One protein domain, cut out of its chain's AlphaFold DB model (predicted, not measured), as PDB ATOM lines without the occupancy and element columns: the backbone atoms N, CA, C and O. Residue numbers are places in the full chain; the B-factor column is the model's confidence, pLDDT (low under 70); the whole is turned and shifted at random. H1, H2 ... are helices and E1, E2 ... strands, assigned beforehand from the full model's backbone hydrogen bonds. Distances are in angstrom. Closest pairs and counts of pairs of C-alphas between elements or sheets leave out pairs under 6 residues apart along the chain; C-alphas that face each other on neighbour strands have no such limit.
ATOM      1  N   ASP A  22      80.902 110.105  41.366       72.62
ATOM      2  CA  ASP A  22      80.209 111.195  42.058       72.62
ATOM      3  C   ASP A  22      79.424 112.080  41.081       72.62
ATOM      4  O   ASP A  22      78.435 112.715  41.459       72.62
ATOM      5  N   LEU A  23      79.810 112.071  39.800       73.56
ATOM      6  CA  LEU A  23      79.141 112.805  38.728       73.56
ATOM      7  C   LEU A  23      78.083 111.979  37.986       73.56
ATOM      8  O   LEU A  23      77.386 112.507  37.117       73.56
ATOM      9  N   GLN A  24      77.943 110.697  38.324       79.88
ATOM     10  CA  GLN A  24      76.939 109.816  37.744       79.88
ATOM     11  C   GLN A  24      75.653 109.831  38.575       79.88
ATOM     12  O   GLN A  24      75.672 109.781  39.808       79.88
ATOM     13  N   ILE A  25      74.515 109.853  37.880       79.56
ATOM     14  CA  ILE A  25      73.189 109.678  38.473       79.56
ATOM     15  C   ILE A  25      72.494 108.538  37.742       79.56
ATOM     16  O   ILE A  25      72.258 108.614  36.535       79.56
ATOM     17  N   ASP A  26      72.162 107.486  38.484       81.75
ATOM     18  CA  ASP A  26      71.239 106.462  38.016       81.75
ATOM     19  C   ASP A  26      69.815 106.867  38.398       81.75
ATOM     20  O   ASP A  26      69.345 106.618  39.505       81.75
ATOM     21  N   VAL A  27      69.122 107.496  37.453       78.19
ATOM     22  CA  VAL A  27      67.770 108.022  37.661       78.19
ATOM     23  C   VAL A  27      66.786 106.931  38.099       78.19
ATOM     24  O   VAL A  27      65.879 107.226  38.863       78.19
ATOM     25  N   ILE A  28      66.943 105.672  37.678       78.94
ATOM     26  CA  ILE A  28      66.023 104.592  38.079       78.94
ATOM     27  C   ILE A  28      66.159 104.298  39.572       78.94
ATOM     28  O   ILE A  28      65.154 104.211  40.279       78.94
ATOM     29  N   THR A  29      67.403 104.153  40.029       78.94
ATOM     30  CA  THR A  29      67.722 103.888  41.433       78.94
ATOM     31  C   THR A  29      67.304 105.067  42.311       78.94
ATOM     32  O   THR A  29      66.696 104.882  43.360       78.94
ATOM     33  N   GLU A  30      67.573 106.287  41.857       77.44
ATOM     34  CA  GLU A  30      67.336 107.508  42.631       77.44
ATOM     35  C   GLU A  30      65.853 107.905  42.711       77.44
ATOM     36  O   GLU A  30      65.411 108.493  43.698       77.44
ATOM     37  N   LEU A  31      65.064 107.571  41.684       75.25
ATOM     38  CA  LEU A  31      63.607 107.720  41.706       75.25
ATOM     39  C   LEU A  31      62.915 106.649  42.562       75.25
ATOM     40  O   LEU A  31      61.710 106.744  42.760       75.25
ATOM     41  N   ASP A  32      63.650 105.639  43.040       75.62
ATOM     42  CA  ASP A  32      63.132 104.511  43.816       75.62
ATOM     43  C   ASP A  32      61.880 103.875  43.185       75.62
ATOM     44  O   ASP A  32      60.877 103.600  43.850       75.62
ATOM     45  N   LEU A  33      61.919 103.660  41.864       73.88
ATOM     46  CA  LEU A  33      60.786 103.113  41.097       73.88
ATOM     47  C   LEU A  33      60.390 101.691  41.528       73.88
ATOM     48  O   LEU A  33      59.342 101.194  41.121       73.88
ATOM     49  N   ASP A  34      61.232 101.025  42.319       73.25
ATOM     50  CA  ASP A  34      60.935  99.723  42.918       73.25
ATOM     51  C   ASP A  34      59.897  99.844  44.051       73.25
ATOM     52  O   ASP A  34      59.080  98.939  44.224       73.25
ATOM     53  N   ASN A  35      59.894 100.959  44.792       67.94
ATOM     54  CA  ASN A  35      58.998 101.171  45.933       67.94
ATOM     55  C   ASN A  35      57.946 102.264  45.694       67.94
ATOM     56  O   ASN A  35      56.953 102.335  46.423       67.94
ATOM     57  N   THR A  36      58.143 103.129  44.694       62.22
ATOM     58  CA  THR A  36      57.282 104.288  44.450       62.22
ATOM     59  C   THR A  36      56.348 104.115  43.245       62.22
ATOM     60  O   THR A  36      56.750 103.888  42.110       62.22
ATOM     61  N   THR A  37      55.069 104.383  43.526       63.69
ATOM     62  CA  THR A  37      54.009 104.925  42.651       63.69
ATOM     63  C   THR A  37      53.081 104.003  41.853       63.69
ATOM     64  O   THR A  37      53.453 103.133  41.072       63.69
ATOM     65  N   THR A  38      51.798 104.332  42.016       70.81
ATOM     66  CA  THR A  38      50.682 104.077  41.106       70.81
ATOM     67  C   THR A  38      51.055 104.434  39.666       70.81
ATOM     68  O   THR A  38      51.624 105.493  39.410       70.81
ATOM     69  N   GLY A  39      50.719 103.561  38.717       75.62
ATOM     70  CA  GLY A  39      50.910 103.819  37.288       75.62
ATOM     71  C   GLY A  39      52.281 103.458  36.716       75.62
ATOM     72  O   GLY A  39      52.495 103.662  35.517       75.62
ATOM     73  N   VAL A  40      53.179 102.869  37.514       82.19
ATOM     74  CA  VAL A  40      54.442 102.267  37.057       82.19
ATOM     75  C   VAL A  40      54.424 100.765  37.348       82.19
ATOM     76  O   VAL A  40      54.028 100.337  38.427       82.19
ATOM     77  N   ALA A  41      54.840  99.942  36.384       84.81
ATOM     78  CA  ALA A  41      55.046  98.511  36.596       84.81
ATOM     79  C   ALA A  41      56.443  98.081  36.167       84.81
ATOM     80  O   ALA A  41      56.890  98.384  35.060       84.81
ATOM     81  N   GLN A  42      57.108  97.313  37.024       86.50
ATOM     82  CA  GLN A  42      58.376  96.686  36.690       86.50
ATOM     83  C   GLN A  42      58.152  95.548  35.681       86.50
ATOM     84  O   GLN A  42      57.307  94.674  35.876       86.50
ATOM     85  N   VAL A  43      58.938  95.540  34.608       87.75
ATOM     86  CA  VAL A  43      58.924  94.522  33.550       87.75
ATOM     87  C   VAL A  43      60.354  94.059  33.238       87.75
ATOM     88  O   VAL A  43      61.317  94.754  33.576       87.75
ATOM     89  N   PRO A  44      60.543  92.889  32.602       88.00
ATOM     90  CA  PRO A  44      61.851  92.495  32.093       88.00
ATOM     91  C   PRO A  44      62.387  93.534  31.102       88.00
ATOM     92  O   PRO A  44      61.674  93.964  30.195       88.00
ATOM     93  N   GLY A  45      63.639  93.946  31.289       85.44
ATOM     94  CA  GLY A  45      64.306  94.891  30.404       85.44
ATOM     95  C   GLY A  45      64.835  94.248  29.123       85.44
ATOM     96  O   GLY A  45      64.736  93.041  28.902       85.44
ATOM     97  N   LEU A  46      65.432  95.079  28.265       80.50
ATOM     98  CA  LEU A  46      65.961  94.659  26.963       80.50
ATOM     99  C   LEU A  46      67.099  93.628  27.077       80.50
ATOM    100  O   LEU A  46      67.331  92.847  26.154       80.50
ATOM    101  N   TYR A  47      67.822  93.633  28.197       81.31
ATOM    102  CA  TYR A  47      68.916  92.710  28.472       81.31
ATOM    103  C   TYR A  47      68.503  91.645  29.481       81.31
ATOM    104  O   TYR A  47      67.749  91.916  30.418       81.31
ATOM    105  N   ASN A  48      69.060  90.443  29.334       75.69
ATOM    106  CA  ASN A  48      68.883  89.379  30.318       75.69
ATOM    107  C   ASN A  48      69.276  89.892  31.710       75.69
ATOM    108  O   ASN A  48      70.341  90.486  31.871       75.69
ATOM    109  N   ASN A  49      68.403  89.662  32.692       78.44
ATOM    110  CA  ASN A  49      68.527  90.113  34.082       78.44
ATOM    111  C   ASN A  49      68.506  91.641  34.287       78.44
ATOM    112  O   ASN A  49      68.801  92.102  35.387       78.44
ATOM    113  N   SER A  50      68.138  92.431  33.273       82.69
ATOM    114  CA  SER A  50      67.848  93.858  33.459       82.69
ATOM    115  C   SER A  50      66.382  94.082  33.816       82.69
ATOM    116  O   SER A  50      65.497  93.353  33.355       82.69
ATOM    117  N   LYS A  51      66.127  95.105  34.629       86.38
ATOM    118  CA  LYS A  51      64.786  95.614  34.912       86.38
ATOM    119  C   LYS A  51      64.471  96.769  33.962       86.38
ATOM    120  O   LYS A  51      65.363  97.525  33.582       86.38
ATOM    121  N   ALA A  52      63.207  96.910  33.596       87.81
ATOM    122  CA  ALA A  52      62.666  98.096  32.949       87.81
ATOM    123  C   ALA A  52      61.343  98.483  33.614       87.81
ATOM    124  O   ALA A  52      60.742  97.685  34.333       87.81
ATOM    125  N   TYR A  53      60.889  99.708  33.362       86.75
ATOM    126  CA  TYR A  53      59.700 100.263  33.998       86.75
ATOM    127  C   TYR A  53      58.715 100.703  32.921       86.75
ATOM    128  O   TYR A  53      59.021 101.535  32.066       86.75
ATOM    129  N   LEU A  54      57.536 100.083  32.937       86.25
ATOM    130  CA  LEU A  54      56.422 100.406  32.063       86.25
ATOM    131  C   LEU A  54      55.526 101.428  32.753       86.25
ATOM    132  O   LEU A  54      54.909 101.146  33.777       86.25
ATOM    133  N   PHE A  55      55.402 102.591  32.132       81.69
ATOM    134  CA  PHE A  55      54.535 103.657  32.602       81.69
ATOM    135  C   PHE A  55      53.146 103.543  31.948       81.69
ATOM    136  O   PHE A  55      53.031 103.634  30.721       81.69
ATOM    137  N   GLN A  56      52.099 103.320  32.747       76.62
ATOM    138  CA  GLN A  56      50.754 102.943  32.281       76.62
ATOM    139  C   GLN A  56      49.731 104.083  32.372       76.62
ATOM    140  O   GLN A  56      48.968 104.268  31.426       76.62
ATOM    141  N   ASP A  57      49.762 104.889  33.435       67.44
ATOM    142  CA  ASP A  57      48.738 105.919  33.690       67.44
ATOM    143  C   ASP A  57      49.137 107.303  33.168       67.44
ATOM    144  O   ASP A  57      50.305 107.541  32.889       67.44
ATOM    145  N   VAL A  58      48.179 108.213  32.974       61.78
ATOM    146  CA  VAL A  58      48.424 109.544  32.372       61.78
ATOM    147  C   VAL A  58      49.116 110.499  33.352       61.78
ATOM    148  O   VAL A  58      49.879 111.366  32.933       61.78
ATOM    149  N   GLU A  59      48.900 110.305  34.652       56.06
ATOM    150  CA  GLU A  59      49.469 111.125  35.719       56.06
ATOM    151  C   GLU A  59      50.526 110.316  36.477       56.06
ATOM    152  O   GLU A  59      50.258 109.221  36.968       56.06
ATOM    153  N   ARG A  60      51.760 110.820  36.505       65.62
ATOM    154  CA  ARG A  60      52.916 110.147  37.111       65.62
ATOM    155  C   ARG A  60      53.686 111.178  37.908       65.62
ATOM    156  O   ARG A  60      54.588 111.824  37.382       65.62
ATOM    157  N   GLN A  61      53.302 111.371  39.161       64.31
ATOM    158  CA  GLN A  61      54.087 112.192  40.070       64.31
ATOM    159  C   GLN A  61      54.974 111.276  40.907       64.31
ATOM    160  O   GLN A  61      54.539 110.727  41.919       64.31
ATOM    161  N   ILE A  62      56.218 111.107  40.466       70.31
ATOM    162  CA  ILE A  62      57.239 110.406  41.244       70.31
ATOM    163  C   ILE A  62      57.922 111.441  42.126       70.31
ATOM    164  O   ILE A  62      58.509 112.405  41.634       70.31
ATOM    165  N   GLN A  63      57.788 111.268  43.437       69.69
ATOM    166  CA  GLN A  63      58.469 112.117  44.403       69.69
ATOM    167  C   GLN A  63      59.888 111.603  44.586       69.69
ATOM    168  O   GLN A  63      60.092 110.461  44.984       69.69
ATOM    169  N   VAL A  64      60.856 112.460  44.289       71.56
ATOM    170  CA  VAL A  64      62.277 112.142  44.425       71.56
ATOM    171  C   VAL A  64      62.765 112.634  45.777       71.56
ATOM    172  O   VAL A  64      62.347 113.699  46.240       71.56
ATOM    173  N   ALA A  65      63.673 111.891  46.408       74.81
ATOM    174  CA  ALA A  65      64.301 112.355  47.635       74.81
ATOM    175  C   ALA A  65      65.047 113.693  47.394       74.81
ATOM    176  O   ALA A  65      65.750 113.824  46.386       74.81
ATOM    177  N   PRO A  66      64.954 114.680  48.312       76.88
ATOM    178  CA  PRO A  66      65.562 116.006  48.134       76.88
ATOM    179  C   PRO A  66      67.062 115.971  47.807       76.88
ATOM    180  O   PRO A  66      67.541 116.727  46.967       76.88
ATOM    181  N   GLN A  67      67.783 115.020  48.404       76.25
ATOM    182  CA  GLN A  67      69.210 114.773  48.173       76.25
ATOM    183  C   GLN A  67      69.569 114.511  46.696       76.25
ATOM    184  O   GLN A  67      70.619 114.941  46.222       76.25
ATOM    185  N   VAL A  68      68.685 113.855  45.939       76.62
ATOM    186  CA  VAL A  68      68.887 113.574  44.508       76.62
ATOM    187  C   VAL A  68      68.707 114.844  43.697       76.62
ATOM    188  O   VAL A  68      69.493 115.128  42.796       76.62
ATOM    189  N   VAL A  69      67.682 115.628  44.034       78.94
ATOM    190  CA  VAL A  69      67.393 116.901  43.371       78.94
ATOM    191  C   VAL A  69      68.585 117.843  43.515       78.94
ATOM    192  O   VAL A  69      69.016 118.438  42.530       78.94
ATOM    193  N   GLU A  70      69.184 117.920  44.705       80.69
ATOM    194  CA  GLU A  70      70.402 118.701  44.937       80.69
ATOM    195  C   GLU A  70      71.582 118.208  44.097       80.69
ATOM    196  O   GLU A  70      72.254 119.026  43.462       80.69
ATOM    197  N   LYS A  71      71.807 116.888  44.022       78.19
ATOM    198  CA  LYS A  71      72.861 116.300  43.182       78.19
ATOM    199  C   LYS A  71      72.656 116.647  41.703       78.19
ATOM    200  O   LYS A  71      73.588 117.102  41.043       78.19
ATOM    201  N   VAL A  72      71.428 116.523  41.196       78.25
ATOM    202  CA  VAL A  72      71.059 116.893  39.817       78.25
ATOM    203  C   VAL A  72      71.299 118.387  39.560       78.25
ATOM    204  O   VAL A  72      71.917 118.750  38.558       78.25
ATOM    205  N   ILE A  73      70.873 119.261  40.476       80.00
ATOM    206  CA  ILE A  73      71.098 120.711  40.376       80.00
ATOM    207  C   ILE A  73      72.595 121.029  40.346       80.00
ATOM    208  O   ILE A  73      73.032 121.852  39.542       80.00
ATOM    209  N   GLN A  74      73.392 120.395  41.206       76.75
ATOM    210  CA  GLN A  74      74.837 120.603  41.241       76.75
ATOM    211  C   GLN A  74      75.511 120.164  39.941       76.75
ATOM    212  O   GLN A  74      76.390 120.880  39.460       76.75
ATOM    213  N   LEU A  75      75.080 119.053  39.336       76.88
ATOM    214  CA  LEU A  75      75.590 118.641  38.027       76.88
ATOM    215  C   LEU A  75      75.302 119.686  36.956       76.88
ATOM    216  O   LEU A  75      76.222 120.087  36.249       76.88
ATOM    217  N   PHE A  76      74.066 120.185  36.882       77.75
ATOM    218  CA  PHE A  76      73.705 121.193  35.884       77.75
ATOM    219  C   PHE A  76      74.346 122.563  36.130       77.75
ATOM    220  O   PHE A  76      74.590 123.297  35.179       77.75
ATOM    221  N   ARG A  77      74.637 122.929  37.386       80.81
ATOM    222  CA  ARG A  77      75.303 124.204  37.709       80.81
ATOM    223  C   ARG A  77      76.810 124.168  37.481       80.81
ATOM    224  O   ARG A  77      77.375 125.151  37.012       80.81
ATOM    225  N   ASN A  78      77.463 123.065  37.841       75.50
ATOM    226  CA  ASN A  78      78.925 122.978  37.852       75.50
ATOM    227  C   ASN A  78      79.506 122.459  36.533       75.50
ATOM    228  O   ASN A  78      80.718 122.550  36.323       75.50
ATOM    229  N   LYS A  79      78.674 121.881  35.658       73.06
ATOM    230  CA  LYS A  79      79.093 121.322  34.373       73.06
ATOM    231  C   LYS A  79      78.244 121.903  33.251       73.06
ATOM    232  O   LYS A  79      77.024 121.942  33.327       73.06
TER     233      LYS A  79
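AT A GLANCE: This is residues 22 to 79 of the 107 residues of an uncharacterized protein of Callorhinchus milii (UniProt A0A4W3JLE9). A two-stranded hairpin, E1 and E2, stands at one end of a loose model and the helix H2 at the other, with the short helix H1 between them and much unnamed chain joining the parts. The printed part has 58 residues, with named elements in the order H1, E1, E2, H2; the sheet's order is E1 - E2, antiparallel. The class is mixed, helices and strands, though under half of the residues are in named elements. The whole is loose, with a radius of gyration of the C-alphas of 13.3 A and spans of 35 by 28 by 17 A.

HOW THE PARTS SIT: E1, residues 40 to 44, and E2, residues 51 to 55, form a hairpin of antiparallel neighbours, with 143 degrees between their directions. C-alphas 42 and 53 face each other at 4.7 A. Within hydrogen-bond range are N 43 and O 52, at 2.8 A, and N 41 and O 54, at 2.9 A. H1, residues 27 to 30, is apart from E2. H2, residues 66 to 78, is apart from E1. H1 and H2 are close but not clearly touching; their closest C-alphas, those of Glu 30 and Val 68, are 6.5 A apart. In H2 every O i to N i+4 pair is within hydrogen-bond range; H1 is too short for such a pair, and its one O i to N i+3 pair is not within range.

IN THESE COORDINATES: E1 and E2 are each 13.2 A from first to last C-alpha, H2 is 18.2 A and H1 is 5.0 A. C-alpha 40 begins E1 at (54.442, 102.267, 37.057). C-alpha 27 begins H1 at (67.770, 108.022, 37.661), and C-alpha 78 ends H2 at (78.925, 122.978, 37.852).

THE WHOLE: The two C-alphas farthest apart, those of Asn 48 and Arg 77, are 36.2 A apart. The printed part has no cut, and its three links are short. The mean pLDDT of the printed part is 76.7; residues 35 to 37, 57 to 61 and 63 are under 70.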